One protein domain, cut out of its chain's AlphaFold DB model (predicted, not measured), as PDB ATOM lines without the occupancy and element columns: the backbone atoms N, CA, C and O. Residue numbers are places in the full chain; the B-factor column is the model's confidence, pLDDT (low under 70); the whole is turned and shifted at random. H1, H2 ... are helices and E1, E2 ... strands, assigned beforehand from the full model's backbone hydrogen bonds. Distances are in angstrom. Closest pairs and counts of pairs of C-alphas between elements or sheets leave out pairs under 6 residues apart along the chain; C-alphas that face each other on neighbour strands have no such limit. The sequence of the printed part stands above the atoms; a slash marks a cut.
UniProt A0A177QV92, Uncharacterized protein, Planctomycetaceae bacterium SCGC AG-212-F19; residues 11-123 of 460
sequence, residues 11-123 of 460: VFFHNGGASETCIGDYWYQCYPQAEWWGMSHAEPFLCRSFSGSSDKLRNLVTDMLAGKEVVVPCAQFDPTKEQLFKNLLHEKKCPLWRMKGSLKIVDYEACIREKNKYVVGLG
ATOM      1  N   VAL A  11     133.640 126.803-301.700       86.12
ATOM      2  CA  VAL A  11     134.749 126.179-302.436       86.12
ATOM      3  C   VAL A  11     136.010 127.001-302.201       86.12
ATOM      4  O   VAL A  11     136.015 128.203-302.455       86.12
ATOM      5  N   PHE A  12     137.067 126.350-301.716       85.31
ATOM      6  CA  PHE A  12     138.304 127.001-301.289       85.31
ATOM      7  C   PHE A  12     139.474 126.574-302.176       85.31
ATOM      8  O   PHE A  12     139.792 125.388-302.257       85.31
ATOM      9  N   PHE A  13     140.154 127.546-302.780       85.31
ATOM     10  CA  PHE A  13     141.437 127.350-303.450       85.31
ATOM     11  C   PHE A  13     142.507 128.034-302.605       85.31
ATOM     12  O   PHE A  13     142.480 129.253-302.476       85.31
ATOM     13  N   HIS A  14     143.428 127.288-301.994       82.94
ATOM     14  CA  HIS A  14     144.467 127.870-301.139       82.94
ATOM     15  C   HIS A  14     145.856 127.344-301.495       82.94
ATOM     16  O   HIS A  14     146.023 126.188-301.873       82.94
ATOM     17  N   ASN A  15     146.866 128.191-301.312       80.06
ATOM     18  CA  ASN A  15     148.280 127.815-301.435       80.06
ATOM     19  C   ASN A  15     148.991 127.721-300.069       80.06
ATOM     20  O   ASN A  15     150.201 127.534-300.013       80.06
ATOM     21  N   GLY A  16     148.239 127.882-298.973       76.25
ATOM     22  CA  GLY A  16     148.750 127.867-297.598       76.25
ATOM     23  C   GLY A  16     149.077 129.249-297.020       76.25
ATOM     24  O   GLY A  16     149.137 129.375-295.804       76.25
ATOM     25  N   GLY A  17     149.222 130.286-297.854       78.19
ATOM     26  CA  GLY A  17     149.429 131.679-297.421       78.19
ATOM     27  C   GLY A  17     148.284 132.632-297.781       78.19
ATOM     28  O   GLY A  17     148.162 133.695-297.181       78.19
ATOM     29  N   ALA A  18     147.442 132.257-298.741       81.31
ATOM     30  CA  ALA A  18     146.218 132.955-299.115       81.31
ATOM     31  C   ALA A  18     145.216 131.956-299.709       81.31
ATOM     32  O   ALA A  18     145.590 130.836-300.090       81.31
ATOM     33  N   SER A  19     143.952 132.361-299.800       84.19
ATOM     34  CA  SER A  19     142.930 131.610-300.517       84.19
ATOM     35  C   SER A  19     142.003 132.501-301.331       84.19
ATOM     36  O   SER A  19     141.723 133.643-300.973       84.19
ATOM     37  N   GLU A  20     141.502 131.938-302.425       86.81
ATOM     38  CA  GLU A  20     140.327 132.422-303.140       86.81
ATOM     39  C   GLU A  20     139.156 131.522-302.748       86.81
ATOM     40  O   GLU A  20     139.182 130.304-302.950       86.81
ATOM     41  N   THR A  21     138.143 132.116-302.124       85.25
ATOM     42  CA  THR A  21     137.001 131.396-301.560       85.25
ATOM     43  C   THR A  21     135.723 131.818-302.270       85.25
ATOM     44  O   THR A  21     135.391 133.000-302.291       85.25
ATOM     45  N   CYS A  22     134.989 130.855-302.824       86.12
ATOM     46  CA  CYS A  22     133.696 131.077-303.467       86.12
ATOM     47  C   CYS A  22     132.558 130.624-302.546       86.12
ATOM     48  O   CYS A  22     132.506 129.453-302.159       86.12
ATOM     49  N   ILE A  23     131.643 131.538-302.207       84.00
ATOM     50  CA  ILE A  23     130.469 131.281-301.358       84.00
ATOM     51  C   ILE A  23     129.231 131.861-302.042       84.00
ATOM     52  O   ILE A  23     129.165 133.063-302.313       84.00
ATOM     53  N   GLY A  24     128.238 131.012-302.319       83.75
ATOM     54  CA  GLY A  24     127.096 131.399-303.147       83.75
ATOM     55  C   GLY A  24     127.565 131.776-304.551       83.75
ATOM     56  O   GLY A  24     128.207 130.960-305.206       83.75
ATOM     57  N   ASP A  25     127.283 133.009-304.969       78.81
ATOM     58  CA  ASP A  25     127.680 133.563-306.274       78.81
ATOM     59  C   ASP A  25     128.835 134.585-306.165       78.81
ATOM     60  O   ASP A  25     129.084 135.347-307.099       78.81
ATOM     61  N   TYR A  26     129.521 134.647-305.015       82.25
ATOM     62  CA  TYR A  26     130.536 135.663-304.718       82.25
ATOM     63  C   TYR A  26     131.894 135.053-304.367       82.25
ATOM     64  O   TYR A  26     131.984 133.983-303.761       82.25
ATOM     65  N   TRP A  27     132.948 135.792-304.704       85.31
ATOM     66  CA  TRP A  27     134.342 135.509-304.393       85.31
ATOM     67  C   TRP A  27     134.871 136.400-303.269       85.31
ATOM     68  O   TRP A  27     134.490 137.566-303.140       85.31
ATOM     69  N   TYR A  28     135.784 135.824-302.490       85.94
ATOM     70  CA  TYR A  28     136.483 136.448-301.372       85.94
ATOM     71  C   TYR A  28     137.961 136.070-301.438       85.94
ATOM     72  O   TYR A  28     138.294 134.892-301.586       85.94
ATOM     73  N   GLN A  29     138.845 137.052-301.295       86.88
ATOM     74  CA  GLN A  29     140.252 136.804-301.001       86.88
ATOM     75  C   GLN A  29     140.415 136.686-299.494       86.88
ATOM     76  O   GLN A  29     139.984 137.574-298.753       86.88
ATOM     77  N   CYS A  30     141.041 135.610-299.042       86.12
ATOM     78  CA  CYS A  30     141.215 135.352-297.625       86.12
ATOM     79  C   CYS A  30     142.694 135.166-297.287       86.12
ATOM     80  O   CYS A  30     143.442 134.525-298.025       86.12
ATOM     81  N   TYR A  31     143.102 135.708-296.142       86.00
ATOM     82  CA  TYR A  31     144.483 135.664-295.667       86.00
ATOM     83  C   TYR A  31     144.519 135.239-294.196       86.00
ATOM     84  O   TYR A  31     143.643 135.652-293.428       86.00
ATOM     85  N   PRO A  32     145.518 134.449-293.775       82.69
ATOM     86  CA  PRO A  32     145.663 134.062-292.381       82.69
ATOM     87  C   PRO A  32     145.937 135.294-291.501       82.69
ATOM     88  O   PRO A  32     146.771 136.142-291.817       82.69
ATOM     89  N   GLN A  33     145.229 135.378-290.379       84.00
ATOM     90  CA  GLN A  33     145.331 136.398-289.336       84.00
ATOM     91  C   GLN A  33     145.343 135.702-287.965       84.00
ATOM     92  O   GLN A  33     144.322 135.595-287.285       84.00
ATOM     93  N   ALA A  34     146.522 135.213-287.566       83.25
ATOM     94  CA  ALA A  34     146.707 134.365-286.385       83.25
ATOM     95  C   ALA A  34     145.821 133.099-286.435       83.25
ATOM     96  O   ALA A  34     145.973 132.300-287.356       83.25
ATOM     97  N   GLU A  35     144.923 132.904-285.464       82.62
ATOM     98  CA  GLU A  35     144.003 131.752-285.402       82.62
ATOM     99  C   GLU A  35     142.820 131.861-286.380       82.62
ATOM    100  O   GLU A  35     142.084 130.895-286.580       82.62
ATOM    101  N   TRP A  36     142.637 133.026-287.005       81.56
ATOM    102  CA  TRP A  36     141.521 133.328-287.897       81.56
ATOM    103  C   TRP A  36     142.006 133.557-289.324       81.56
ATOM    104  O   TRP A  36     143.191 133.746-289.579       81.56
ATOM    105  N   TRP A  37     141.079 133.565-290.276       79.31
ATOM    106  CA  TRP A  37     141.330 134.065-291.626       79.31
ATOM    107  C   TRP A  37     140.510 135.336-291.829       79.31
ATOM    108  O   TRP A  37     139.301 135.341-291.602       79.31
ATOM    109  N   GLY A  38     141.165 136.419-292.244       81.25
ATOM    110  CA  GLY A  38     140.484 137.641-292.662       81.25
ATOM    111  C   GLY A  38     139.999 137.504-294.101       81.25
ATOM    112  O   GLY A  38     140.715 136.943-294.926       81.25
ATOM    113  N   MET A  39     138.805 138.019-294.403       83.94
ATOM    114  CA  MET A  39     138.184 137.958-295.734       83.94
ATOM    115  C   MET A  39     138.044 139.362-296.337       83.94
ATOM    116  O   MET A  39     137.753 140.321-295.619       83.94
ATOM    117  N   SER A  40     138.219 139.484-297.654       83.06
ATOM    118  CA  SER A  40     137.929 140.708-298.411       83.06
ATOM    119  C   SER A  40     136.420 140.976-298.520       83.06
ATOM    120  O   SER A  40     135.587 140.187-298.073       83.06
ATOM    121  N   HIS A  41     136.043 142.089-299.154       79.19
ATOM    122  CA  HIS A  41     134.651 142.317-299.545       79.19
ATOM    123  C   HIS A  41     134.197 141.344-300.645       79.19
ATOM    124  O   HIS A  41     135.013 140.864-301.430       79.19
ATOM    125  N   ALA A  42     132.884 141.106-300.709       78.00
ATOM    126  CA  ALA A  42     132.240 140.239-301.692       78.00
ATOM    127  C   ALA A  42     132.395 140.767-303.122       78.00
ATOM    128  O   ALA A  42     131.973 141.888-303.425       78.00
ATOM    129  N   GLU A  43     132.924 139.936-304.017       72.75
ATOM    130  CA  GLU A  43     133.057 140.256-305.436       72.75
ATOM    131  C   GLU A  43     132.311 139.228-306.295       72.75
ATOM    132  O   GLU A  43     132.680 138.057-306.295       72.75
ATOM    133  N   PRO A  44     131.278 139.616-307.068       65.12
ATOM    134  CA  PRO A  44     130.609 138.679-307.978       65.12
ATOM    135  C   PRO A  44     131.512 138.273-309.156       65.12
ATOM    136  O   PRO A  44     131.248 137.286-309.840       65.12
ATOM    137  N   PHE A  45     132.582 139.038-309.396       64.69
ATOM    138  CA  PHE A  45     133.525 138.833-310.487       64.69
ATOM    139  C   PHE A  45     134.947 139.115-310.000       64.69
ATOM    140  O   PHE A  45     135.421 140.245-310.085       64.69
ATOM    141  N   LEU A  46     135.644 138.085-309.528       66.06
ATOM    142  CA  LEU A  46     137.091 138.173-309.351       66.06
ATOM    143  C   LEU A  46     137.750 137.968-310.728       66.06
ATOM    144  O   LEU A  46     137.303 137.127-311.518       66.06
ATOM    145  N   CYS A  47     138.774 138.753-311.074       57.53
ATOM    146  CA  CYS A  47     139.446 138.633-312.376       57.53
ATOM    147  C   CYS A  47     139.841 137.173-312.655       57.53
ATOM    148  O   CYS A  47     140.531 136.564-311.847       57.53
ATOM    149  N   ARG A  48     139.440 136.632-313.818       60.31
ATOM    150  CA  ARG A  48     139.748 135.253-314.264       60.31
ATOM    151  C   ARG A  48     139.158 134.132-313.390       60.31
ATOM    152  O   ARG A  48     139.546 132.978-313.548       60.31
ATOM    153  N   SER A  49     138.208 134.450-312.516       68.69
ATOM    154  CA  SER A  49     137.502 133.462-311.699       68.69
ATOM    155  C   SER A  49     136.261 132.904-312.402       68.69
ATOM    156  O   SER A  49     135.742 133.482-313.367       68.69
ATOM    157  N   PHE A  50     135.793 131.752-311.919       78.56
ATOM    158  CA  PHE A  50     134.542 131.146-312.365       78.56
ATOM    159  C   PHE A  50     133.342 132.045-312.033       78.56
ATOM    160  O   PHE A  50     133.271 132.630-310.955       78.56
ATOM    161  N   SER A  51     132.378 132.118-312.952       77.38
ATOM    162  CA  SER A  51     131.125 132.855-312.784       77.38
ATOM    163  C   SER A  51     129.948 131.893-312.633       77.38
ATOM    164  O   SER A  51     129.509 131.258-313.594       77.38
ATOM    165  N   GLY A  52     129.426 131.779-311.417       76.25
ATOM    166  CA  GLY A  52     128.269 130.949-311.099       76.25
ATOM    167  C   GLY A  52     128.260 130.534-309.632       76.25
ATOM    168  O   GLY A  52     129.106 130.970-308.855       76.25
ATOM    169  N   SER A  53     127.334 129.646-309.279       82.00
ATOM    170  CA  SER A  53     127.171 129.208-307.895       82.00
ATOM    171  C   SER A  53     128.268 128.249-307.430       82.00
ATOM    172  O   SER A  53     128.779 127.427-308.203       82.00
ATOM    173  N   SER A  54     128.563 128.281-306.130       83.56
ATOM    174  CA  SER A  54     129.519 127.378-305.481       83.56
ATOM    175  C   SER A  54     129.162 125.891-305.653       83.56
ATOM    176  O   SER A  54     130.062 125.059-305.739       83.56
ATOM    177  N   ASP A  55     127.882 125.534-305.808       84.50
ATOM    178  CA  ASP A  55     127.458 124.160-306.129       84.50
ATOM    179  C   ASP A  55     127.892 123.717-307.530       84.50
ATOM    180  O   ASP A  55     128.398 122.605-307.711       84.50
ATOM    181  N   LYS A  56     127.721 124.587-308.533       83.56
ATOM    182  CA  LYS A  56     128.170 124.303-309.899       83.56
ATOM    183  C   LYS A  56     129.695 124.237-309.943       83.56
ATOM    184  O   LYS A  56     130.239 123.321-310.560       83.56
ATOM    185  N   LEU A  57     130.372 125.145-309.236       87.56
ATOM    186  CA  LEU A  57     131.826 125.129-309.109       87.56
ATOM    187  C   LEU A  57     132.327 123.841-308.455       87.56
ATOM    188  O   LEU A  57     133.246 123.222-308.980       87.56
ATOM    189  N   ARG A  58     131.697 123.392-307.361       89.38
ATOM    190  CA  ARG A  58     132.042 122.132-306.690       89.38
ATOM    191  C   ARG A  58     131.998 120.966-307.669       89.38
ATOM    192  O   ARG A  58     132.968 120.225-307.753       89.38
ATOM    193  N   ASN A  59     130.910 120.825-308.425       88.25
ATOM    194  CA  ASN A  59     130.760 119.720-309.373       88.25
ATOM    195  C   ASN A  59     131.845 119.762-310.466       88.25
ATOM    196  O   ASN A  59     132.456 118.737-310.762       88.25
ATOM    197  N   LEU A  60     132.143 120.952-311.001       89.25
ATOM    198  CA  LEU A  60     133.219 121.148-311.979       89.25
ATOM    199  C   LEU A  60     134.592 120.787-311.393       89.25
ATOM    200  O   LEU A  60     135.366 120.086-312.039       89.25
ATOM    201  N   VAL A  61     134.884 121.214-310.162       89.88
ATOM    202  CA  VAL A  61     136.131 120.879-309.454       89.88
ATOM    203  C   VAL A  61     136.223 119.377-309.190       89.88
ATOM    204  O   VAL A  61     137.283 118.797-309.399       89.88
ATOM    205  N   THR A  62     135.133 118.716-308.792       92.31
ATOM    206  CA  THR A  62     135.095 117.255-308.625       92.31
ATOM    207  C   THR A  62     135.452 116.535-309.925       92.31
ATOM    208  O   THR A  62     136.267 115.615-309.909       92.31
ATOM    209  N   ASP A  63     134.907 116.978-311.059       91.56
ATOM    210  CA  ASP A  63     135.252 116.418-312.365       91.56
ATOM    211  C   ASP A  63     136.721 116.678-312.743       91.56
ATOM    212  O   ASP A  63     137.397 115.768-313.234       91.56
ATOM    213  N   MET A  64     137.254 117.872-312.458       90.75
ATOM    214  CA  MET A  64     138.677 118.173-312.664       90.75
ATOM    215  C   MET A  64     139.583 117.281-311.804       90.75
ATOM    216  O   MET A  64     140.583 116.765-312.306       90.75
ATOM    217  N   LEU A  65     139.230 117.066-310.530       90.81
ATOM    218  CA  LEU A  65     139.951 116.177-309.608       90.81
ATOM    219  C   LEU A  65     139.908 114.715-310.067       90.81
ATOM    220  O   LEU A  65     140.876 113.983-309.877       90.81
ATOM    221  N   ALA A  66     138.832 114.309-310.746       94.06
ATOM    222  CA  ALA A  66     138.735 113.018-311.424       94.06
ATOM    223  C   ALA A  66     139.535 112.952-312.745       94.06
ATOM    224  O   ALA A  66     139.455 111.960-313.471       94.06
ATOM    225  N   GLY A  67     140.305 113.993-313.081       90.19
ATOM    226  CA  GLY A  67     141.171 114.053-314.257       90.19
ATOM    227  C   GLY A  67     140.473 114.468-315.553       90.19
ATOM    228  O   GLY A  67     141.090 114.372-316.619       90.19
ATOM    229  N   LYS A  68     139.213 114.920-315.494       92.00
ATOM    230  CA  LYS A  68     138.455 115.364-316.671       92.00
ATOM    231  C   LYS A  68     138.776 116.816-317.029       92.00
ATOM    232  O   LYS A  68     139.103 117.638-316.175       92.00
ATOM    233  N   GLU A  69     138.646 117.132-318.313       89.06
ATOM    234  CA  GLU A  69     138.548 118.514-318.786       89.06
ATOM    235  C   GLU A  69     137.083 118.956-318.713       89.06
ATOM    236  O   GLU A  69     136.192 118.222-319.139       89.06
ATOM    237  N   VAL A  70     136.839 120.145-318.167       88.31
ATOM    238  CA  VAL A  70     135.499 120.732-318.038       88.31
ATOM    239  C   VAL A  70     135.451 122.114-318.674       88.31
ATOM    240  O   VAL A  70     136.486 122.737-318.901       88.31
ATOM    241  N   VAL A  71     134.244 122.614-318.939       86.06
ATOM    242  CA  VAL A  71     134.024 123.968-319.455       86.06
ATOM    243  C   VAL A  71     133.448 124.848-318.351       86.06
ATOM    244  O   VAL A  71     132.384 124.559-317.806       86.06
ATOM    245  N   VAL A  72     134.156 125.925-318.020       85.06
ATOM    246  CA  VAL A  72     133.817 126.856-316.946       85.06
ATOM    247  C   VAL A  72     133.449 128.227-317.520       85.06
ATOM    248  O   VAL A  72     134.205 128.766-318.331       85.06
ATOM    249  N   PRO A  73     132.303 128.815-317.140       84.31
ATOM    250  CA  PRO A  73     132.050 130.228-317.383       84.31
ATOM    251  C   PRO A  73     133.000 131.076-316.530       84.31
ATOM    252  O   PRO A  73     133.144 130.822-315.336       84.31
ATOM    253  N   CYS A  74     133.639 132.086-317.109       79.81
ATOM    254  CA  CYS A  74     134.522 133.013-316.403       79.81
ATOM    255  C   CYS A  74     134.426 134.425-316.988       79.81
ATOM    256  O   CYS A  74     133.994 134.614-318.127       79.81
ATOM    257  N   ALA A  75     134.823 135.429-316.207       76.06
ATOM    258  CA  ALA A  75     134.875 136.805-316.691       76.06
ATOM    259  C   ALA A  75     135.860 136.929-317.864       76.06
ATOM    260  O   ALA A  75     137.009 136.488-317.776       76.06
ATOM    261  N   GLN A  76     135.415 137.562-318.952       75.75
ATOM    262  CA  GLN A  76     136.269 137.855-320.092       75.75
ATOM    263  C   GLN A  76     137.415 138.775-319.653       75.75
ATOM    264  O   GLN A  76     137.208 139.833-319.063       75.75
ATOM    265  N   PHE A  77     138.645 138.397-319.981       69.25
ATOM    266  CA  PHE A  77     139.812 139.233-319.732       69.25
ATOM    267  C   PHE A  77     140.678 139.252-320.984       69.25
ATOM    268  O   PHE A  77     141.227 138.226-321.361       69.25
ATOM    269  N   ASP A  78     140.803 140.413-321.625       64.62
ATOM    270  CA  ASP A  78     141.760 140.629-322.707       64.62
ATOM    271  C   ASP A  78     142.630 141.842-322.351       64.62
ATOM    272  O   ASP A  78     142.134 142.971-322.379       64.62
ATOM    273  N   PRO A  79     143.916 141.641-322.008       58.88
ATOM    274  CA  PRO A  79     144.789 142.726-321.570       58.88
ATOM    275  C   PRO A  79     145.080 143.741-322.684       58.88
ATOM    276  O   PRO A  79     145.573 144.826-322.403       58.88
ATOM    277  N   THR A  80     144.777 143.411-323.946       59.97
ATOM    278  CA  THR A  80     144.913 144.343-325.076       59.97
ATOM    279  C   THR A  80     143.716 145.285-325.217       59.97
ATOM    280  O   THR A  80     143.798 146.290-325.916       59.97
ATOM    281  N   LYS A  81     142.605 144.993-324.529       66.31
ATOM    282  CA  LYS A  81     141.372 145.780-324.563       66.31
ATOM    283  C   LYS A  81     141.207 146.510-323.235       66.31
ATOM    284  O   LYS A  81     140.439 146.086-322.375       66.31
ATOM    285  N   GLU A  82     141.907 147.634-323.088       63.16
ATOM    286  CA  GLU A  82     141.914 148.462-321.868       63.16
ATOM    287  C   GLU A  82     140.496 148.766-321.343       63.16
ATOM    288  O   GLU A  82     140.254 148.773-320.135       63.16
ATOM    289  N   GLN A  83     139.527 148.930-322.248       65.19
ATOM    290  CA  GLN A  83     138.132 149.171-321.888       65.19
ATOM    291  C   GLN A  83     137.476 147.994-321.147       65.19
ATOM    292  O   GLN A  83     136.695 148.226-320.232       65.19
ATOM    293  N   LEU A  84     137.798 146.739-321.480       64.19
ATOM    294  CA  LEU A  84     137.247 145.580-320.761       64.19
ATOM    295  C   LEU A  84     137.735 145.546-319.312       64.19
ATOM    296  O   LEU A  84     136.958 145.265-318.402       64.19
ATOM    297  N   PHE A  85     139.004 145.892-319.095       62.91
ATOM    298  CA  PHE A  85     139.569 145.992-317.755       62.91
ATOM    299  C   PHE A  85     138.922 147.128-316.947       62.91
ATOM    300  O   PHE A  85     138.550 146.927-315.791       62.91
ATOM    301  N   LYS A  86     138.696 148.294-317.572       63.16
ATOM    302  CA  LYS A  86     137.976 149.422-316.953       63.16
ATOM    303  C   LYS A  86     136.526 149.074-316.604       63.16
ATOM    304  O   LYS A  86     136.087 149.387-315.501       63.16
ATOM    305  N   ASN A  87     135.803 148.398-317.497       67.62
ATOM    306  CA  ASN A  87     134.415 147.988-317.257       67.62
ATOM    307  C   ASN A  87     134.316 147.003-316.082       67.62
ATOM    308  O   ASN A  87     133.425 147.122-315.239       67.62
ATOM    309  N   LEU A  88     135.260 146.065-315.984       66.75
ATOM    310  CA  LEU A  88     135.305 145.115-314.878       66.75
ATOM    311  C   LEU A  88     135.572 145.818-313.536       66.75
ATOM    312  O   LEU A  88     134.848 145.570-312.575       66.75
ATOM    313  N   LEU A  89     136.554 146.727-313.482       63.72
ATOM    314  CA  LEU A  89     136.928 147.429-312.248       63.72
ATOM    315  C   LEU A  89     135.904 148.479-311.793       63.72
ATOM    316  O   LEU A  89     135.619 148.581-310.602       63.72
ATOM    317  N   HIS A  90     135.368 149.281-312.715       66.38
ATOM    318  CA  HIS A  90     134.556 150.454-312.370       66.38
ATOM    319  C   HIS A  90     133.059 150.224-312.548       66.38
ATOM    320  O   HIS A  90     132.268 150.638-311.704       66.38
ATOM    321  N   GLU A  91     132.657 149.552-313.627       65.81
ATOM    322  CA  GLU A  91     131.240 149.330-313.935       65.81
ATOM    323  C   GLU A  91     130.706 148.026-313.342       65.81
ATOM    324  O   GLU A  91     129.495 147.797-313.359       65.81
ATOM    325  N   LYS A  92     131.598 147.168-312.822       67.38
ATOM    326  CA  LYS A  92     131.282 145.815-312.338       67.38
ATOM    327  C   LYS A  92     130.518 144.999-313.387       67.38
ATOM    328  O   LYS A  92     129.627 144.216-313.058       67.38
ATOM    329  N   LYS A  93     130.850 145.211-314.663       67.12
ATOM    330  CA  LYS A  93     130.247 144.538-315.815       67.12
ATOM    331  C   LYS A  93     131.341 143.989-316.708       67.12
ATOM    332  O   LYS A  93     132.239 144.715-317.123       67.12
ATOM    333  N   CYS A  94     131.233 142.713-317.045       70.25
ATOM    334  CA  CYS A  94     132.135 142.073-317.985       70.25
ATOM    335  C   CYS A  94     131.390 140.972-318.753       70.25
ATOM    336  O   CYS A  94     130.583 140.265-318.142       70.25
ATOM    337  N   PRO A  95     131.617 140.809-320.069       74.00
ATOM    338  CA  PRO A  95     131.148 139.631-320.786       74.00
ATOM    339  C   PRO A  95     131.730 138.348-320.182       74.00
ATOM    340  O   PRO A  95     132.778 138.368-319.537       74.00
ATOM    341  N   LEU A  96     131.068 137.217-320.420       79.25
ATOM    342  CA  LEU A  96     131.555 135.915-319.976       79.25
ATOM    343  C   LEU A  96     132.151 135.121-321.139       79.25
ATOM    344  O   LEU A  96     131.654 135.164-322.269       79.25
ATOM    345  N   TRP A  97     133.208 134.376-320.835       81.25
ATOM    346  CA  TRP A  97     133.744 133.307-321.665       81.25
ATOM    347  C   TRP A  97     133.375 131.953-321.092       81.25
ATOM    348  O   TRP A  97     133.300 131.781-319.883       81.25
ATOM    349  N   ARG A  98     133.256 130.969-321.977       84.38
ATOM    350  CA  ARG A  98     133.322 129.551-321.638       84.38
ATOM    351  C   ARG A  98     134.750 129.088-321.885       84.38
ATOM    352  O   ARG A  98     135.226 129.175-323.015       84.38
ATOM    353  N   MET A  99     135.441 128.617-320.855       82.94
ATOM    354  CA  MET A  99     136.846 128.210-320.919       82.94
ATOM    355  C   MET A  99     137.058 126.767-320.473       82.94
ATOM    356  O   MET A  99     136.389 126.286-319.571       82.94
ATOM    357  N   LYS A 100     138.025 126.078-321.073       85.19
ATOM    358  CA  LYS A 100     138.477 124.750-320.660       85.19
ATOM    359  C   LYS A 100     139.279 124.848-319.366       85.19
ATOM    360  O   LYS A 100     140.228 125.626-319.292       85.19
ATOM    361  N   GLY A 101     138.932 124.029-318.381       85.31
ATOM    362  CA  GLY A 101     139.663 123.871-317.126       85.31
ATOM    363  C   GLY A 101     139.972 122.403-316.840       85.31
ATOM    364  O   GLY A 101     139.143 121.527-317.080       85.31
ATOM    365  N   SER A 102     141.182 122.121-316.354       86.25
ATOM    366  CA  SER A 102     141.597 120.804-315.853       86.25
ATOM    367  C   SER A 102     142.874 120.930-315.020       86.25
ATOM    368  O   SER A 102     143.599 121.915-315.154       86.25
ATOM    369  N   LEU A 103     143.224 119.892-314.250       85.25
ATOM    370  CA  LEU A 103     144.496 119.837-313.510       85.25
ATOM    371  C   LEU A 103     145.749 119.874-314.409       85.25
ATOM    372  O   LEU A 103     146.849 120.116-313.920       85.25
ATOM    373  N   LYS A 104     145.605 119.623-315.719       84.06
ATOM    374  CA  LYS A 104     146.710 119.665-316.696       84.06
ATOM    375  C   LYS A 104     146.891 121.047-317.332       84.06
ATOM    376  O   LYS A 104     147.896 121.277-318.002       84.06
ATOM    377  N   ILE A 105     145.929 121.954-317.157       77.06
ATOM    378  CA  ILE A 105     145.966 123.318-317.696       77.06
ATOM    379  C   ILE A 105     146.459 124.235-316.568       77.06
ATOM    380  O   ILE A 105     145.667 124.776-315.806       77.06
ATOM    381  N   VAL A 106     147.784 124.353-316.442       68.12
ATOM    382  CA  VAL A 106     148.473 125.050-315.328       68.12
ATOM    383  C   VAL A 106     149.066 126.413-315.721       68.12
ATOM    384  O   VAL A 106     149.673 127.086-314.895       68.12
ATOM    385  N   ASP A 107     148.920 126.822-316.982       59.50
ATOM    386  CA  ASP A 107     149.574 128.018-317.522       59.50
ATOM    387  C   ASP A 107     148.774 129.294-317.209       59.50
ATOM    388  O   ASP A 107     147.735 129.557-317.819       59.50
ATOM    389  N   TYR A 108     149.266 130.073-316.242       53.84
ATOM    390  CA  TYR A 108     148.683 131.350-315.814       53.84
ATOM    391  C   TYR A 108     149.442 132.578-316.369       53.84
ATOM    392  O   TYR A 108     148.980 133.711-316.196       53.84
ATOM    393  N   GLU A 109     150.576 132.381-317.065       49.22
ATOM    394  CA  GLU A 109     151.382 133.470-317.649       49.22
ATOM    395  C   GLU A 109     151.044 133.760-319.117       49.22
ATOM    396  O   GLU A 109     151.150 134.906-319.569       49.22
ATOM    397  N   ALA A 110     150.547 132.776-319.872       49.62
ATOM    398  CA  ALA A 110     150.048 133.019-321.219       49.62
ATOM    399  C   ALA A 110     148.698 133.752-321.161       49.62
ATOM    400  O   ALA A 110     147.643 133.123-321.103       49.62
ATOM    401  N   CYS A 111     148.743 135.091-321.171       52.50
ATOM    402  CA  CYS A 111     147.598 136.000-321.284       52.50
ATOM    403  C   CYS A 111     146.414 135.329-321.995       52.50
ATOM    404  O   CYS A 111     146.454 135.111-323.211       52.50
ATOM    405  N   ILE A 112     145.369 134.987-321.239       57.62
ATOM    406  CA  ILE A 112     144.108 134.542-321.818       57.62
ATOM    407  C   ILE A 112     143.654 135.687-322.731       57.62
ATOM    408  O   ILE A 112     143.511 136.823-322.295       57.62
ATOM    409  N   ARG A 113     143.561 135.408-324.027       62.91
ATOM    410  CA  ARG A 113     143.114 136.329-325.078       62.91
ATOM    411  C   ARG A 113     141.953 135.656-325.791       62.91
ATOM    412  O   ARG A 113     141.838 134.433-325.747       62.91
ATOM    413  N   GLU A 114     141.150 136.422-326.520       57.72
ATOM    414  CA  GLU A 114     139.974 135.903-327.239       57.72
ATOM    415  C   GLU A 114     140.284 134.724-328.185       57.72
ATOM    416  O   GLU A 114     139.436 133.871-328.409       57.72
ATOM    417  N   LYS A 115     141.522 134.629-328.693       61.16
ATOM    418  CA  LYS A 115     141.995 133.539-329.569       61.16
ATOM    419  C   LYS A 115     142.782 132.436-328.837       61.16
ATOM    420  O   LYS A 115     143.547 131.708-329.466       61.16
ATOM    421  N   ASN A 116     142.670 132.335-327.514       72.69
ATOM    422  CA  ASN A 116     143.356 131.299-326.744       72.69
ATOM    423  C   ASN A 116     142.669 129.934-326.958       72.69
ATOM    424  O   ASN A 116     141.449 129.836-326.901       72.69
ATOM    425  N   LYS A 117     143.459 128.870-327.169       74.88
ATOM    426  CA  LYS A 117     142.982 127.490-327.402       74.88
ATOM    427  C   LYS A 117     142.095 126.915-326.287       74.88
ATOM    428  O   LYS A 117     141.426 125.908-326.501       74.88
ATOM    429  N   TYR A 118     142.118 127.517-325.100       79.88
ATOM    430  CA  TYR A 118     141.273 127.129-323.976       79.88
ATOM    431  C   TYR A 118     139.924 127.855-323.961       79.88
ATOM    432  O   TYR A 118     139.050 127.455-323.206       79.88
ATOM    433  N   VAL A 119     139.709 128.890-324.776       80.00
ATOM    434  CA  VAL A 119     138.402 129.552-324.888       80.00
ATOM    435  C   VAL A 119     137.518 128.733-325.831       80.00
ATOM    436  O   VAL A 119     137.838 128.559-327.003       80.00
ATOM    437  N   VAL A 120     136.408 128.216-325.304       78.00
ATOM    438  CA  VAL A 120     135.390 127.448-326.040       78.00
ATOM    439  C   VAL A 120     134.436 128.384-326.778       78.00
ATOM    440  O   VAL A 120     134.031 128.101-327.899       78.00
ATOM    441  N   GLY A 121     134.081 129.512-326.162       76.06
ATOM    442  CA  GLY A 121     133.164 130.481-326.751       76.06
ATOM    443  C   GLY A 121     132.789 131.602-325.790       76.06
ATOM    444  O   GLY A 121     133.365 131.740-324.712       76.06
ATOM    445  N   LEU A 122     131.811 132.408-326.192       78.31
ATOM    446  CA  LEU A 122     131.227 133.464-325.365       78.31
ATOM    447  C   LEU A 122     130.008 132.926-324.594       78.31
ATOM    448  O   LEU A 122     129.497 131.846-324.906       78.31
ATOM    449  N   GLY A 123     129.559 133.691-323.601       79.12
ATOM    450  CA  GLY A 123     128.305 133.464-322.882       79.12
ATOM    451  C   GLY A 123     128.441 132.667-321.589       79.12
ATOM    452  O   GLY A 123     129.484 132.094-321.281       79.12
TER     453      GLY A 123
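Overview. This is residues 11 to 123 of the 460 residues of an uncharacterized protein of Planctomycetaceae bacterium SCGC AG-212-F19 (UniProt A0A177QV92). Two separate antiparallel sheets, a strongly twisted one of four strands and a smaller one of three, are bridged by helix H1, which packs on both; a second helix, H2, lies beyond one end of E5 and E6, on neither sheet. The printed part has 113 residues, with two named helices and seven named strands in the order E1 E2 E3 E4 H1 E5 H2 E6 E7, of mixed class; the sheets run E1 E2 E3 E4 and E5 E6 E7. The whole is compact, with a radius of gyration of the C-alphas of 14.5 A, and spans 44 by 37 by 25 A.

Arrangement. Start with E1, residues 11 to 14, E2, residues 19 to 23, E3, residues 26 to 33, and E4, residues 36 to 39: a meander, each strand the antiparallel neighbour of the one before. Within hydrogen-bond range you will find N 13 and O 20, 2.9 A, N 21 and O 28, 2.8 A, and N 33 and O 36, 2.7 A. H1, residues 54 to 65, is on this sheet at a height of 9.1 A; the closest C-alphas of E2 and H1, Ile 23 and Ser 54, are 5.8 A apart. H1 is also on the sheet of E5, residues 70 to 75, E6, residues 96 to 101, and E7, residues 119 to 122, in two layers, a helix on one face of a sheet; the closest C-alphas of H1 and E5, Leu 60 and Val 70, are 6.5 A apart. Here N 72 and O 99, 2.7 A, and N 98 and O 121, 2.8 A, are within hydrogen-bond range. H2, residues 82 to 91, is apart from H1; in both helices every O i to N i+4 pair is within hydrogen-bond range.

Along the chain. Find C-alpha 11 at (134.749, 126.179, -302.436), where E1 begins. E3 measures 21.4 A, E5 16.1 A, H1 15.9 A and H2 13.3 A. E7 ends at C-alpha 122, (131.227, 133.464, -325.365).

Size, cuts and confidence. The C-alphas farthest apart, Glu 35 and Lys 115, are 44.2 A apart. The printed part has no cut; the links E4 to H1 and E6 to E7 are long. Look for pLDDT under 70 in residues 44 to 49, 77 to 93 and 106 to 115 of this model.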